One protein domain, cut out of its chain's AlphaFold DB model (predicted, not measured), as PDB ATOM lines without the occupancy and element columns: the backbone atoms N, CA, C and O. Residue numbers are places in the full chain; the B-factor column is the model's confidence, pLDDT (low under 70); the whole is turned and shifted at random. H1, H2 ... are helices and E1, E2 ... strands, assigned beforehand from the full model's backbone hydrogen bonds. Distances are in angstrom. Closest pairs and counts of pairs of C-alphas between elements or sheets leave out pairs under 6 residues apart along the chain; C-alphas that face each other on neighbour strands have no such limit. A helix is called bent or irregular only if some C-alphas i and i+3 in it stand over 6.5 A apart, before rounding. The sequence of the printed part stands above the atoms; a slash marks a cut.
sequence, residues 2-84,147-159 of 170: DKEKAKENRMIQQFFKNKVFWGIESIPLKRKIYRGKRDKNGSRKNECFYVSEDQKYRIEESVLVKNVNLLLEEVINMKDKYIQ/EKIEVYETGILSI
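This is residues 2 to 84 and 147 to 159 of the 170 residues of an uncharacterized protein of Coprobacillus sp. CAG:235 (UniProt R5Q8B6). A strongly twisted sheet of six strands, curled like part of a barrel, is drawn out at one end into the long hairpin E2 and E3, while helix H2 slants over E6 and runs on past the sheet, where residues 73 to 84 stick out. H1 crosses near H2 at a steep angle, away from the sheet, and its residues 2 to 7 also stick out. The printed part has 96 residues, with two named helices and six named strands in the order H1 E1 E2 E3 E4 H2 E5 E6. The sheet runs E4 E3 E2 E1 E5 E6 and is mixed, and the class is mixed, helices and strands. The whole is loose, with a radius of gyration of the C-alphas of 16.0 A, and spans 57 by 39 by 22 A.

In the sheet, E2, residues 27 to 38, is the longest strand at 33.2 A, and E3, residues 44 to 51, measures 21.5 A. E1 holds residues 21 to 23, 6.7 A, and E4 residues 58 to 60, 6.9 A. E5, residues 147 to 152, measures 16.7 A, and E6, residues 155 to 159, 13.5 A, ending at C-alpha 159 (7.411, -45.530, 99.850). H2, residues 61 to 77, measures 24.0 A from C-alpha 61 (-5.473, -58.289, 93.004). H1, residues 2 to 18, measures 25.2 A from C-alpha 2 (-16.637, -60.426, 112.551); it is neither bent nor irregular, but only just: C-alphas 15 and 18 are 6.0 A apart.

E1, E2, E3 and E4 form a meander, each strand the antiparallel neighbour of the one before. E2 is staggered, pairing with E1 over residues 27 to 29, N 29 and O 21 at 2.8 A, and with E3 over 30 to 38, N 34 and O 47 at 2.8 A. E3 pairs with E4, N 50 and O 59 at 2.9 A. E1 and E5 are parallel, N 151 and O 22 at 2.7 A. E5 and E6 are an antiparallel hairpin, N 150 and O 157 at 2.8 A. The sheet is a folded sheet, bent back on itself: E4 and E3 face E1, E5 and E6, with E2 as the hinge. H2 is on it at a height of 9.5 A, over E6 and slantwise to the strands at 48 degrees on the local plane; the closest C-alphas of H2 and E6, Asn 67 and Ile 156, are 6.7 A apart. H1 is not on the sheet. It is close to H2 but not clearly touching, the closest C-alphas, Ile 12 and Asn 69, 7.4 A apart, at a steep tilt of 69.7 degrees, only just short of about perpendicular, opposite ways. Every O i to N i+4 pair of H2 is within hydrogen-bond range, and 12 of 13 in H1.

The C-alphas of Lys 40 and Gln 84, the two farthest apart, are 59.1 A apart. Residues 85 to 146 are cut out, and C-alphas 84 and 147 are 21.4 A apart. Of the links printed whole, none is long. The mean pLDDT of the printed part is 73.5; residues 2 to 20, 24, 78 to 84 and 153 to 155 are under 70.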
ATOM      1  N   ASP A   2     -16.341 -60.800 113.957       51.03
ATOM      2  CA  ASP A   2     -16.637 -60.426 112.551       51.03
ATOM      3  C   ASP A   2     -16.796 -58.925 112.248       51.03
ATOM      4  O   ASP A   2     -16.510 -58.486 111.137       51.03
ATOM      5  N   LYS A   3     -17.226 -58.107 113.218       48.03
ATOM      6  CA  LYS A   3     -17.443 -56.665 112.986       48.03
ATOM      7  C   LYS A   3     -16.144 -55.870 112.824       48.03
ATOM      8  O   LYS A   3     -16.107 -54.955 112.007       48.03
ATOM      9  N   GLU A   4     -15.096 -56.217 113.569       47.78
ATOM     10  CA  GLU A   4     -13.784 -55.560 113.450       47.78
ATOM     11  C   GLU A   4     -13.115 -55.918 112.130       47.78
ATOM     12  O   GLU A   4     -12.753 -55.022 111.376       47.78
ATOM     13  N   LYS A   5     -13.121 -57.206 111.774       48.88
ATOM     14  CA  LYS A   5     -12.606 -57.705 110.494       48.88
ATOM     15  C   LYS A   5     -13.338 -57.098 109.290       48.88
ATOM     16  O   LYS A   5     -12.740 -56.812 108.258       48.88
ATOM     17  N   ALA A   6     -14.646 -56.857 109.409       48.12
ATOM     18  CA  ALA A   6     -15.426 -56.163 108.382       48.12
ATOM     19  C   ALA A   6     -15.084 -54.664 108.278       48.12
ATOM     20  O   ALA A   6     -15.072 -54.113 107.176       48.12
ATOM     21  N   LYS A   7     -14.802 -54.000 109.406       55.50
ATOM     22  CA  LYS A   7     -14.379 -52.592 109.447       55.50
ATOM     23  C   LYS A   7     -12.980 -52.431 108.845       55.50
ATOM     24  O   LYS A   7     -12.793 -51.572 107.993       55.50
ATOM     25  N   GLU A   8     -12.056 -53.304 109.224       51.84
ATOM     26  CA  GLU A   8     -10.687 -53.406 108.712       51.84
ATOM     27  C   GLU A   8     -10.673 -53.640 107.193       51.84
ATOM     28  O   GLU A   8     -10.121 -52.838 106.442       51.84
ATOM     29  N   ASN A   9     -11.428 -54.630 106.703       53.94
ATOM     30  CA  ASN A   9     -11.586 -54.875 105.266       53.94
ATOM     31  C   ASN A   9     -12.160 -53.666 104.507       53.94
ATOM     32  O   ASN A   9     -11.810 -53.435 103.349       53.94
ATOM     33  N   ARG A  10     -13.031 -52.869 105.138       57.91
ATOM     34  CA  ARG A  10     -13.576 -51.644 104.534       57.91
ATOM     35  C   ARG A  10     -12.531 -50.528 104.448       57.91
ATOM     36  O   ARG A  10     -12.510 -49.824 103.441       57.91
ATOM     37  N   MET A  11     -11.672 -50.380 105.458       58.91
ATOM     38  CA  MET A  11     -10.554 -49.422 105.451       58.91
ATOM     39  C   MET A  11      -9.557 -49.766 104.345       58.91
ATOM     40  O   MET A  11      -9.206 -48.919 103.526       58.91
ATOM     41  N   ILE A  12      -9.187 -51.043 104.271       55.78
ATOM     42  CA  ILE A  12      -8.314 -51.605 103.244       55.78
ATOM     43  C   ILE A  12      -8.893 -51.332 101.841       55.78
ATOM     44  O   ILE A  12      -8.216 -50.806 100.962       55.78
ATOM     45  N   GLN A  13     -10.189 -51.585 101.631       56.97
ATOM     46  CA  GLN A  13     -10.867 -51.292 100.360       56.97
ATOM     47  C   GLN A  13     -10.906 -49.800 100.001       56.97
ATOM     48  O   GLN A  13     -10.828 -49.450  98.821       56.97
ATOM     49  N   GLN A  14     -11.035 -48.906 100.984       60.53
ATOM     50  CA  GLN A  14     -10.973 -47.461 100.745       60.53
ATOM     51  C   GLN A  14      -9.569 -47.007 100.345       60.53
ATOM     52  O   GLN A  14      -9.445 -46.178  99.442       60.53
ATOM     53  N   PHE A  15      -8.529 -47.590 100.946       62.25
ATOM     54  CA  PHE A  15      -7.143 -47.374 100.536       62.25
ATOM     55  C   PHE A  15      -6.927 -47.765  99.063       62.25
ATOM     56  O   PHE A  15      -6.388 -46.975  98.289       62.25
ATOM     57  N   PHE A  16      -7.463 -48.915  98.630       58.03
ATOM     58  CA  PHE A  16      -7.373 -49.385  97.240       58.03
ATOM     59  C   PHE A  16      -8.039 -48.472  96.211       58.03
ATOM     60  O   PHE A  16      -7.561 -48.358  95.086       58.03
ATOM     61  N   LYS A  17      -9.160 -47.833  96.561       59.03
ATOM     62  CA  LYS A  17      -9.979 -47.104  95.581       59.03
ATOM     63  C   LYS A  17      -9.309 -45.830  95.057       59.03
ATOM     64  O   LYS A  17      -9.662 -45.369  93.977       59.03
ATOM     65  N   ASN A  18      -8.358 -45.289  95.820       60.47
ATOM     66  CA  ASN A  18      -7.768 -43.971  95.584       60.47
ATOM     67  C   ASN A  18      -6.249 -44.007  95.350       60.47
ATOM     68  O   ASN A  18      -5.645 -42.947  95.194       60.47
ATOM     69  N   LYS A  19      -5.613 -45.187  95.351       67.88
ATOM     70  CA  LYS A  19      -4.163 -45.319  95.162       67.88
ATOM     71  C   LYS A  19      -3.820 -45.832  93.767       67.88
ATOM     72  O   LYS A  19      -4.435 -46.763  93.253       67.88
ATOM     73  N   VAL A  20      -2.812 -45.202  93.168       69.00
ATOM     74  CA  VAL A  20      -2.189 -45.659  91.924       69.00
ATOM     75  C   VAL A  20      -1.092 -46.647  92.293       69.00
ATOM     76  O   VAL A  20      -0.187 -46.308  93.055       69.00
ATOM     77  N   PHE A  21      -1.189 -47.865  91.766       74.88
ATOM     78  CA  PHE A  21      -0.128 -48.862  91.867       74.88
ATOM     79  C   PHE A  21       0.857 -48.643  90.732       74.88
ATOM     80  O   PHE A  21       0.443 -48.461  89.587       74.88
ATOM     81  N   TRP A  22       2.144 -48.684  91.039       78.12
ATOM     82  CA  TRP A  22       3.203 -48.533  90.052       78.12
ATOM     83  C   TRP A  22       3.910 -49.870  89.888       78.12
ATOM     84  O   TRP A  22       4.236 -50.513  90.873       78.12
ATOM     85  N   GLY A  23       4.097 -50.326  88.659       71.62
ATOM     86  CA  GLY A  23       4.937 -51.470  88.345       71.62
ATOM     87  C   GLY A  23       6.413 -51.087  88.324       71.62
ATOM     88  O   GLY A  23       6.779 -49.921  88.512       71.62
ATOM     89  N   ILE A  24       7.243 -52.084  88.034       69.00
ATOM     90  CA  ILE A  24       8.674 -51.929  87.757       69.00
ATOM     91  C   ILE A  24       8.871 -50.803  86.721       69.00
ATOM     92  O   ILE A  24       8.072 -50.673  85.796       69.00
ATOM     93  N   GLU A  25       9.900 -49.968  86.920       75.25
ATOM     94  CA  GLU A  25      10.198 -48.765  86.108       75.25
ATOM     95  C   GLU A  25       9.181 -47.611  86.242       75.25
ATOM     96  O   GLU A  25       9.107 -46.738  85.380       75.25
ATOM     97  N   SER A  26       8.414 -47.547  87.339       76.56
ATOM     98  CA  SER A  26       7.413 -46.487  87.560       76.56
ATOM     99  C   SER A  26       6.347 -46.421  86.459       76.56
ATOM    100  O   SER A  26       5.875 -45.347  86.084       76.56
ATOM    101  N   ILE A  27       5.910 -47.583  85.969       82.12
ATOM    102  CA  ILE A  27       4.806 -47.682  85.006       82.12
ATOM    103  C   ILE A  27       3.481 -47.809  85.772       82.12
ATOM    104  O   ILE A  27       3.337 -48.727  86.579       82.12
ATOM    105  N   PRO A  28       2.471 -46.953  85.548       83.50
ATOM    106  CA  PRO A  28       1.213 -47.042  86.281       83.50
ATOM    107  C   PRO A  28       0.437 -48.311  85.900       83.50
ATOM    108  O   PRO A  28       0.235 -48.616  84.723       83.50
ATOM    109  N   LEU A  29      -0.053 -49.031  86.907       84.31
ATOM    110  CA  LEU A  29      -0.884 -50.215  86.733       84.31
ATOM    111  C   LEU A  29      -2.366 -49.852  86.846       84.31
ATOM    112  O   LEU A  29      -2.815 -49.218  87.802       84.31
ATOM    113  N   LYS A  30      -3.157 -50.314  85.878       86.62
ATOM    114  CA  LYS A  30      -4.610 -50.141  85.844       86.62
ATOM    115  C   LYS A  30      -5.307 -51.438  86.227       86.62
ATOM    116  O   LYS A  30      -4.960 -52.519  85.749       86.62
ATOM    117  N   ARG A  31      -6.348 -51.316  87.047       85.81
ATOM    118  CA  ARG A  31      -7.202 -52.440  87.432       85.81
ATOM    119  C   ARG A  31      -8.008 -52.943  86.228       85.81
ATOM    120  O   ARG A  31      -8.797 -52.194  85.653       85.81
ATOM    121  N   LYS A  32      -7.870 -54.221  85.877       86.69
ATOM    122  CA  LYS A  32      -8.662 -54.929  84.860       86.69
ATOM    123  C   LYS A  32      -9.365 -56.142  85.461       86.69
ATOM    124  O   LYS A  32      -8.797 -56.883  86.259       86.69
ATOM    125  N   ILE A  33     -10.614 -56.348  85.047       87.31
ATOM    126  CA  ILE A  33     -11.449 -57.481  85.462       87.31
ATOM    127  C   ILE A  33     -11.632 -58.399  84.256       87.31
ATOM    128  O   ILE A  33     -12.203 -57.995  83.241       87.31
ATOM    129  N   TYR A  34     -11.212 -59.648  84.396       85.50
ATOM    130  CA  TYR A  34     -11.404 -60.702  83.413       85.50
ATOM    131  C   TYR A  34     -12.555 -61.592  83.876       85.50
ATOM    132  O   TYR A  34     -12.570 -62.114  84.991       85.50
ATOM    133  N   ARG A  35     -13.576 -61.721  83.028       84.25
ATOM    134  CA  ARG A  35     -14.765 -62.519  83.342       84.25
ATOM    135  C   ARG A  35     -14.488 -63.979  83.009       84.25
ATOM    136  O   ARG A  35     -14.309 -64.309  81.840       84.25
ATOM    137  N   GLY A  36     -14.496 -64.841  84.021       81.56
ATOM    138  CA  GLY A  36     -14.409 -66.283  83.822       81.56
ATOM    139  C   GLY A  36     -15.660 -66.857  83.155       81.56
ATOM    140  O   GLY A  36     -16.719 -66.217  83.083       81.56
ATOM    141  N   LYS A  37     -15.541 -68.099  82.677       84.31
ATOM    142  CA  LYS A  37     -16.687 -68.866  82.174       84.31
ATOM    143  C   LYS A  37     -17.669 -69.147  83.312       84.31
ATOM    144  O   LYS A  37     -17.280 -69.233  84.477       84.31
ATOM    145  N   ARG A  38     -18.951 -69.278  82.965       88.12
ATOM    146  CA  ARG A  38     -19.968 -69.707  83.928       88.12
ATOM    147  C   ARG A  38     -19.759 -71.179  84.267       88.12
ATOM    148  O   ARG A  38     -19.476 -71.978  83.375       88.12
ATOM    149  N   ASP A  39     -19.902 -71.515  85.537       87.31
ATOM    150  CA  ASP A  39     -19.972 -72.896  85.987       87.31
ATOM    151  C   ASP A  39     -21.351 -73.511  85.692       87.31
ATOM    152  O   ASP A  39     -22.261 -72.859  85.168       87.31
ATOM    153  N   LYS A  40     -21.504 -74.794  86.038       86.94
ATOM    154  CA  LYS A  40     -22.745 -75.562  85.844       86.94
ATOM    155  C   LYS A  40     -23.944 -74.983  86.614       86.94
ATOM    156  O   LYS A  40     -25.076 -75.256  86.239       86.94
ATOM    157  N   ASN A  41     -23.695 -74.160  87.635       89.88
ATOM    158  CA  ASN A  41     -24.709 -73.521  88.473       89.88
ATOM    159  C   ASN A  41     -24.996 -72.074  88.024       89.88
ATOM    160  O   ASN A  41     -25.683 -71.325  88.718       89.88
ATOM    161  N   GLY A  42     -24.447 -71.644  86.882       84.38
ATOM    162  CA  GLY A  42     -24.613 -70.295  86.340       84.38
ATOM    163  C   GLY A  42     -23.797 -69.214  87.056       84.38
ATOM    164  O   GLY A  42     -23.858 -68.045  86.645       84.38
ATOM    165  N   SER A  43     -23.015 -69.587  88.071       84.44
ATOM    166  CA  SER A  43     -22.100 -68.708  88.795       84.44
ATOM    167  C   SER A  43     -20.826 -68.481  87.985       84.44
ATOM    168  O   SER A  43     -20.506 -69.233  87.070       84.44
ATOM    169  N   ARG A  44     -20.115 -67.381  88.248       80.31
ATOM    170  CA  ARG A  44     -18.865 -67.055  87.550       80.31
ATOM    171  C   ARG A  44     -17.846 -66.525  88.540       80.31
ATOM    172  O   ARG A  44     -18.189 -65.697  89.384       80.31
ATOM    173  N   LYS A  45     -16.595 -66.946  88.391       81.44
ATOM    174  CA  LYS A  45     -15.469 -66.336  89.096       81.44
ATOM    175  C   LYS A  45     -14.822 -65.318  88.165       81.44
ATOM    176  O   LYS A  45     -14.451 -65.650  87.042       81.44
ATOM    177  N   ASN A  46     -14.756 -64.068  88.606       84.12
ATOM    178  CA  ASN A  46     -13.975 -63.050  87.916       84.12
ATOM    179  C   ASN A  46     -12.556 -63.083  88.471       84.12
ATOM    180  O   ASN A  46     -12.369 -63.261  89.674       84.12
ATOM    181  N   GLU A  47     -11.583 -62.871  87.601       84.31
ATOM    182  CA  GLU A  47     -10.204 -62.662  88.004       84.31
ATOM    183  C   GLU A  47      -9.872 -61.177  87.848       84.31
ATOM    184  O   GLU A  47     -10.182 -60.558  86.827       84.31
ATOM    185  N   CYS A  48      -9.270 -60.592  88.875       86.12
ATOM    186  CA  CYS A  48      -8.930 -59.177  88.906       86.12
ATOM    187  C   CYS A  48      -7.414 -59.026  88.918       86.12
ATOM    188  O   CYS A  48      -6.729 -59.671  89.712       86.12
ATOM    189  N   PHE A  49      -6.906 -58.148  88.059       84.75
ATOM    190  CA  PHE A  49      -5.479 -57.877  87.940       84.75
ATOM    191  C   PHE A  49      -5.214 -56.386  87.876       84.75
ATOM    192  O   PHE A  49      -6.050 -55.620  87.400       84.75
ATOM    193  N   TYR A  50      -4.016 -55.996  88.283       84.75
ATOM    194  CA  TYR A  50      -3.437 -54.701  87.968       84.75
ATOM    195  C   TYR A  50      -2.404 -54.917  86.871       84.75
ATOM    196  O   TYR A  50      -1.533 -55.776  87.007       84.75
ATOM    197  N   VAL A  51      -2.556 -54.202  85.755       86.88
ATOM    198  CA  VAL A  51      -1.718 -54.388  84.567       86.88
ATOM    199  C   VAL A  51      -1.181 -53.073  84.033       86.88
ATOM    200  O   VAL A  51      -1.879 -52.056  84.079       86.88
ATOM    201  N   SER A  52       0.027 -53.109  83.483       87.81
ATOM    202  CA  SER A  52       0.571 -52.006  82.698       87.81
ATOM    203  C   SER A  52      -0.224 -51.817  81.401       87.81
ATOM    204  O   SER A  52      -1.007 -52.678  80.981       87.81
ATOM    205  N   GLU A  53      -0.052 -50.662  80.763       87.19
ATOM    206  CA  GLU A  53      -0.738 -50.333  79.510       87.19
ATOM    207  C   GLU A  53      -0.405 -51.321  78.382       87.19
ATOM    208  O   GLU A  53      -1.313 -51.833  77.724       87.19
ATOM    209  N   ASP A  54       0.875 -51.672  78.254       87.12
ATOM    210  CA  ASP A  54       1.402 -52.688  77.337       87.12
ATOM    211  C   ASP A  54       1.112 -54.138  77.781       87.12
ATOM    212  O   ASP A  54       1.407 -55.081  77.052       87.12
ATOM    213  N   GLN A  55       0.506 -54.328  78.960       83.25
ATOM    214  CA  GLN A  55       0.213 -55.620  79.596       83.25
ATOM    215  C   GLN A  55       1.437 -56.502  79.882       83.25
ATOM    216  O   GLN A  55       1.264 -57.669  80.239       83.25
ATOM    217  N   LYS A  56       2.654 -55.961  79.766       81.94
ATOM    218  CA  LYS A  56       3.903 -56.665  80.083       81.94
ATOM    219  C   LYS A  56       3.981 -57.023  81.566       81.94
ATOM    220  O   LYS A  56       4.419 -58.116  81.910       81.94
ATOM    221  N   TYR A  57       3.500 -56.134  82.431       78.75
ATOM    222  CA  TYR A  57       3.443 -56.341  83.873       78.75
ATOM    223  C   TYR A  57       2.007 -56.611  84.305       78.75
ATOM    224  O   TYR A  57       1.086 -55.860  83.973       78.75
ATOM    225  N   ARG A  58       1.814 -57.693  85.062       81.88
ATOM    226  CA  ARG A  58       0.514 -58.122  85.580       81.88
ATOM    227  C   ARG A  58       0.682 -58.703  86.973       81.88
ATOM    228  O   ARG A  58       1.482 -59.607  87.167       81.88
ATOM    229  N   ILE A  59      -0.148 -58.249  87.903       80.88
ATOM    230  CA  ILE A  59      -0.248 -58.829  89.242       80.88
ATOM    231  C   ILE A  59      -1.706 -59.106  89.598       80.88
ATOM    232  O   ILE A  59      -2.606 -58.340  89.242       80.88
ATOM    233  N   GLU A  60      -1.952 -60.221  90.282       82.81
ATOM    234  CA  GLU A  60      -3.271 -60.542  90.822       82.81
ATOM    235  C   GLU A  60      -3.663 -59.576  91.944       82.81
ATOM    236  O   GLU A  60      -2.880 -59.283  92.848       82.81
ATOM    237  N   GLU A  61      -4.920 -59.126  91.933       80.50
ATOM    238  CA  GLU A  61      -5.473 -58.289  93.004       80.50
ATOM    239  C   GLU A  61      -5.414 -58.997  94.368       80.50
ATOM    240  O   GLU A  61      -5.156 -58.353  95.376       80.50
ATOM    241  N   SER A  62      -5.588 -60.320  94.406       77.06
ATOM    242  CA  SER A  62      -5.481 -61.134  95.626       77.06
ATOM    243  C   SER A  62      -4.098 -61.033  96.284       77.06
ATOM    244  O   SER A  62      -4.007 -60.915  97.506       77.06
ATOM    245  N   VAL A  63      -3.029 -61.053  95.482       77.31
ATOM    246  CA  VAL A  63      -1.638 -60.946  95.947       77.31
ATOM    247  C   VAL A  63      -1.362 -59.542  96.474       77.31
ATOM    248  O   VAL A  63      -0.821 -59.399  97.570       77.31
ATOM    249  N   LEU A  64      -1.800 -58.509  95.745       74.38
ATOM    250  CA  LEU A  64      -1.706 -57.123  96.212       74.38
ATOM    251  C   LEU A  64      -2.445 -56.921  97.535       74.38
ATOM    252  O   LEU A  64      -1.883 -56.343  98.458       74.38
ATOM    253  N   VAL A  65      -3.673 -57.437  97.653       74.69
ATOM    254  CA  VAL A  65      -4.457 -57.364  98.894       74.69
ATOM    255  C   VAL A  65      -3.708 -58.006 100.053       74.69
ATOM    256  O   VAL A  65      -3.607 -57.401 101.115       74.69
ATOM    257  N   LYS A  66      -3.131 -59.194  99.855       77.19
ATOM    258  CA  LYS A  66      -2.367 -59.874 100.903       77.19
ATOM    259  C   LYS A  66      -1.148 -59.060 101.348       77.19
ATOM    260  O   LYS A  66      -0.957 -58.881 102.546       77.19
ATOM    261  N   ASN A  67      -0.345 -58.569 100.408       73.81
ATOM    262  CA  ASN A  67       0.873 -57.829 100.736       73.81
ATOM    263  C   ASN A  67       0.571 -56.476 101.394       73.81
ATOM    264  O   ASN A  67       1.247 -56.085 102.339       73.81
ATOM    265  N   VAL A  68      -0.476 -55.782 100.942       71.94
ATOM    266  CA  VAL A  68      -0.928 -54.534 101.572       71.94
ATOM    267  C   VAL A  68      -1.475 -54.788 102.973       71.94
ATOM    268  O   VAL A  68      -1.227 -53.981 103.858       71.94
ATOM    269  N   ASN A  69      -2.178 -55.898 103.214       73.75
ATOM    270  CA  ASN A  69      -2.632 -56.229 104.565       73.75
ATOM    271  C   ASN A  69      -1.455 -56.412 105.524       73.75
ATOM    272  O   ASN A  69      -1.484 -55.848 106.607       73.75
ATOM    273  N   LEU A  70      -0.403 -57.118 105.097       75.56
ATOM    274  CA  LEU A  70       0.819 -57.264 105.894       75.56
ATOM    275  C   LEU A  70       1.462 -55.903 106.193       75.56
ATOM    276  O   LEU A  70       1.784 -55.615 107.341       75.56
ATOM    277  N   LEU A  71       1.568 -55.032 105.187       73.31
ATOM    278  CA  LEU A  71       2.074 -53.668 105.363       73.31
ATOM    279  C   LEU A  71       1.227 -52.863 106.361       73.31
ATOM    280  O   LEU A  71       1.758 -52.159 107.214       73.31
ATOM    281  N   LEU A  72      -0.099 -52.926 106.247       73.19
ATOM    282  CA  LEU A  72      -0.995 -52.188 107.133       73.19
ATOM    283  C   LEU A  72      -0.950 -52.735 108.558       73.19
ATOM    284  O   LEU A  72      -0.975 -51.938 109.488       73.19
ATOM    285  N   GLU A  73      -0.838 -54.052 108.740       75.69
ATOM    286  CA  GLU A  73      -0.586 -54.663 110.046       75.69
ATOM    287  C   GLU A  73       0.721 -54.130 110.650       75.69
ATOM    288  O   GLU A  73       0.736 -53.727 111.810       75.69
ATOM    289  N   GLU A  74       1.801 -54.042 109.868       73.75
ATOM    290  CA  GLU A  74       3.065 -53.448 110.320       73.75
ATOM    291  C   GLU A  74       2.908 -51.977 110.717       73.75
ATOM    292  O   GLU A  74       3.348 -51.593 111.800       73.75
ATOM    293  N   VAL A  75       2.234 -51.165 109.897       71.69
ATOM    294  CA  VAL A  75       1.962 -49.747 110.191       71.69
ATOM    295  C   VAL A  75       1.088 -49.599 111.440       71.69
ATOM    296  O   VAL A  75       1.364 -48.756 112.288       71.69
ATOM    297  N   ILE A  76       0.055 -50.427 111.604       72.75
ATOM    298  CA  ILE A  76      -0.794 -50.434 112.804       72.75
ATOM    299  C   ILE A  76       0.035 -50.811 114.035       72.75
ATOM    300  O   ILE A  76      -0.089 -50.164 115.072       72.75
ATOM    301  N   ASN A  77       0.935 -51.786 113.915       72.12
ATOM    302  CA  ASN A  77       1.846 -52.182 114.989       72.12
ATOM    303  C   ASN A  77       2.877 -51.093 115.340       72.12
ATOM    304  O   ASN A  77       3.494 -51.159 116.403       72.12
ATOM    305  N   MET A  78       3.081 -50.086 114.484       67.62
ATOM    306  CA  MET A  78       3.896 -48.910 114.810       67.62
ATOM    307  C   MET A  78       3.157 -47.896 115.686       67.62
ATOM    308  O   MET A  78       3.815 -47.050 116.279       67.62
ATOM    309  N   LYS A  79       1.827 -47.986 115.834       68.69
ATOM    310  CA  LYS A  79       1.022 -47.042 116.631       68.69
ATOM    311  C   LYS A  79       1.540 -46.851 118.062       68.69
ATOM    312  O   LYS A  79       1.462 -45.748 118.602       68.69
ATOM    313  N   ASP A  80       2.029 -47.929 118.668       66.69
ATOM    314  CA  ASP A  80       2.510 -47.945 120.052       66.69
ATOM    315  C   ASP A  80       4.044 -47.872 120.147       66.69
ATOM    316  O   ASP A  80       4.604 -47.896 121.243       66.69
ATOM    317  N   LYS A  81       4.740 -47.770 119.007       67.50
ATOM    318  CA  LYS A  81       6.188 -47.568 118.967       67.50
ATOM    319  C   LYS A  81       6.480 -46.074 118.987       67.50
ATOM    320  O   LYS A  81       6.017 -45.334 118.129       67.50
ATOM    321  N   TYR A  82       7.277 -45.648 119.961       63.28
ATOM    322  CA  TYR A  82       7.778 -44.283 120.015       63.28
ATOM    323  C   TYR A  82       9.006 -44.169 119.113       63.28
ATOM    324  O   TYR A  82      10.046 -44.765 119.398       63.28
ATOM    325  N   ILE A  83       8.875 -43.442 118.008       61.88
ATOM    326  CA  ILE A  83       9.971 -43.245 117.061       61.88
ATOM    327  C   ILE A  83      10.940 -42.205 117.647       61.88
ATOM    328  O   ILE A  83      10.498 -41.127 118.055       61.88
ATOM    329  N   GLN A  84      12.239 -42.533 117.714       55.69
ATOM    330  CA  GLN A  84      13.324 -41.675 118.220       55.69
ATOM    331  C   GLN A  84      14.381 -41.422 117.145       55.69
ATOM    332  O   GLN A  84      14.671 -42.343 116.396       55.69
ATOM    333  N   GLU A 147       3.024 -42.854 100.610       74.69
ATOM    334  CA  GLU A 147       3.034 -41.993  99.435       74.69
ATOM    335  C   GLU A 147       2.773 -42.819  98.173       74.69
ATOM    336  O   GLU A 147       1.753 -42.621  97.494       74.69
ATOM    337  N   LYS A 148       3.618 -43.828  97.931       76.69
ATOM    338  CA  LYS A 148       3.623 -44.659  96.720       76.69
ATOM    339  C   LYS A 148       3.741 -46.142  97.073       76.69
ATOM    340  O   LYS A 148       4.387 -46.510  98.046       76.69
ATOM    341  N   ILE A 149       3.125 -46.997  96.257       76.44
ATOM    342  CA  ILE A 149       3.357 -48.446  96.284       76.44
ATOM    343  C   ILE A 149       3.906 -48.858  94.926       76.44
ATOM    344  O   ILE A 149       3.262 -48.637  93.894       76.44
ATOM    345  N   GLU A 150       5.080 -49.470  94.955       79.69
ATOM    346  CA  GLU A 150       5.725 -50.090  93.809       79.69
ATOM    347  C   GLU A 150       5.551 -51.605  93.871       79.69
ATOM    348  O   GLU A 150       5.605 -52.234  94.925       79.69
ATOM    349  N   VAL A 151       5.289 -52.198  92.718       75.56
ATOM    350  CA  VAL A 151       4.951 -53.601  92.557       75.56
ATOM    351  C   VAL A 151       6.052 -54.265  91.751       75.56
ATOM    352  O   VAL A 151       6.292 -53.908  90.596       75.56
ATOM    353  N   TYR A 152       6.667 -55.271  92.359       71.88
ATOM    354  CA  TYR A 152       7.713 -56.097  91.779       71.88
ATOM    355  C   TYR A 152       7.220 -57.532  91.601       71.88
ATOM    356  O   TYR A 152       6.216 -57.949  92.180       71.88
ATOM    357  N   GLU A 153       7.953 -58.322  90.823       64.75
ATOM    358  CA  GLU A 153       7.656 -59.750  90.648       64.75
ATOM    359  C   GLU A 153       7.728 -60.528  91.974       64.75
ATOM    360  O   GLU A 153       6.994 -61.493  92.172       64.75
ATOM    361  N   THR A 154       8.582 -60.084  92.899       66.62
ATOM    362  CA  THR A 154       8.840 -60.733  94.191       66.62
ATOM    363  C   THR A 154       7.982 -60.203  95.342       66.62
ATOM    364  O   THR A 154       7.986 -60.800  96.417       66.62
ATOM    365  N   GLY A 155       7.239 -59.105  95.159       67.38
ATOM    366  CA  GLY A 155       6.494 -58.466  96.246       67.38
ATOM    367  C   GLY A 155       6.085 -57.024  95.956       67.38
ATOM    368  O   GLY A 155       6.025 -56.596  94.807       67.38
ATOM    369  N   ILE A 156       5.783 -56.267  97.011       72.94
ATOM    370  CA  ILE A 156       5.538 -54.822  96.920       72.94
ATOM    371  C   ILE A 156       6.568 -54.072  97.761       72.94
ATOM    372  O   ILE A 156       6.973 -54.554  98.816       72.94
ATOM    373  N   LEU A 157       6.940 -52.883  97.308       73.50
ATOM    374  CA  LEU A 157       7.698 -51.899  98.064       73.50
ATOM    375  C   LEU A 157       6.772 -50.721  98.357       73.50
ATOM    376  O   LEU A 157       6.054 -50.253  97.472       73.50
ATOM    377  N   SER A 158       6.775 -50.244  99.596       71.56
ATOM    378  CA  SER A 158       6.015 -49.054  99.977       71.56
ATOM    379  C   SER A 158       6.972 -47.915 100.255       71.56
ATOM    380  O   SER A 158       7.894 -48.065 101.049       71.56
ATOM    381  N   ILE A 159       6.726 -46.789  99.600       71.25
ATOM    382  CA  ILE A 159       7.411 -45.530  99.850       71.25
ATOM    383  C   ILE A 159       6.503 -44.745 100.780       71.25
ATOM    384  O   ILE A 159       5.353 -44.432 100.437       71.25
TER     385      ILE A 159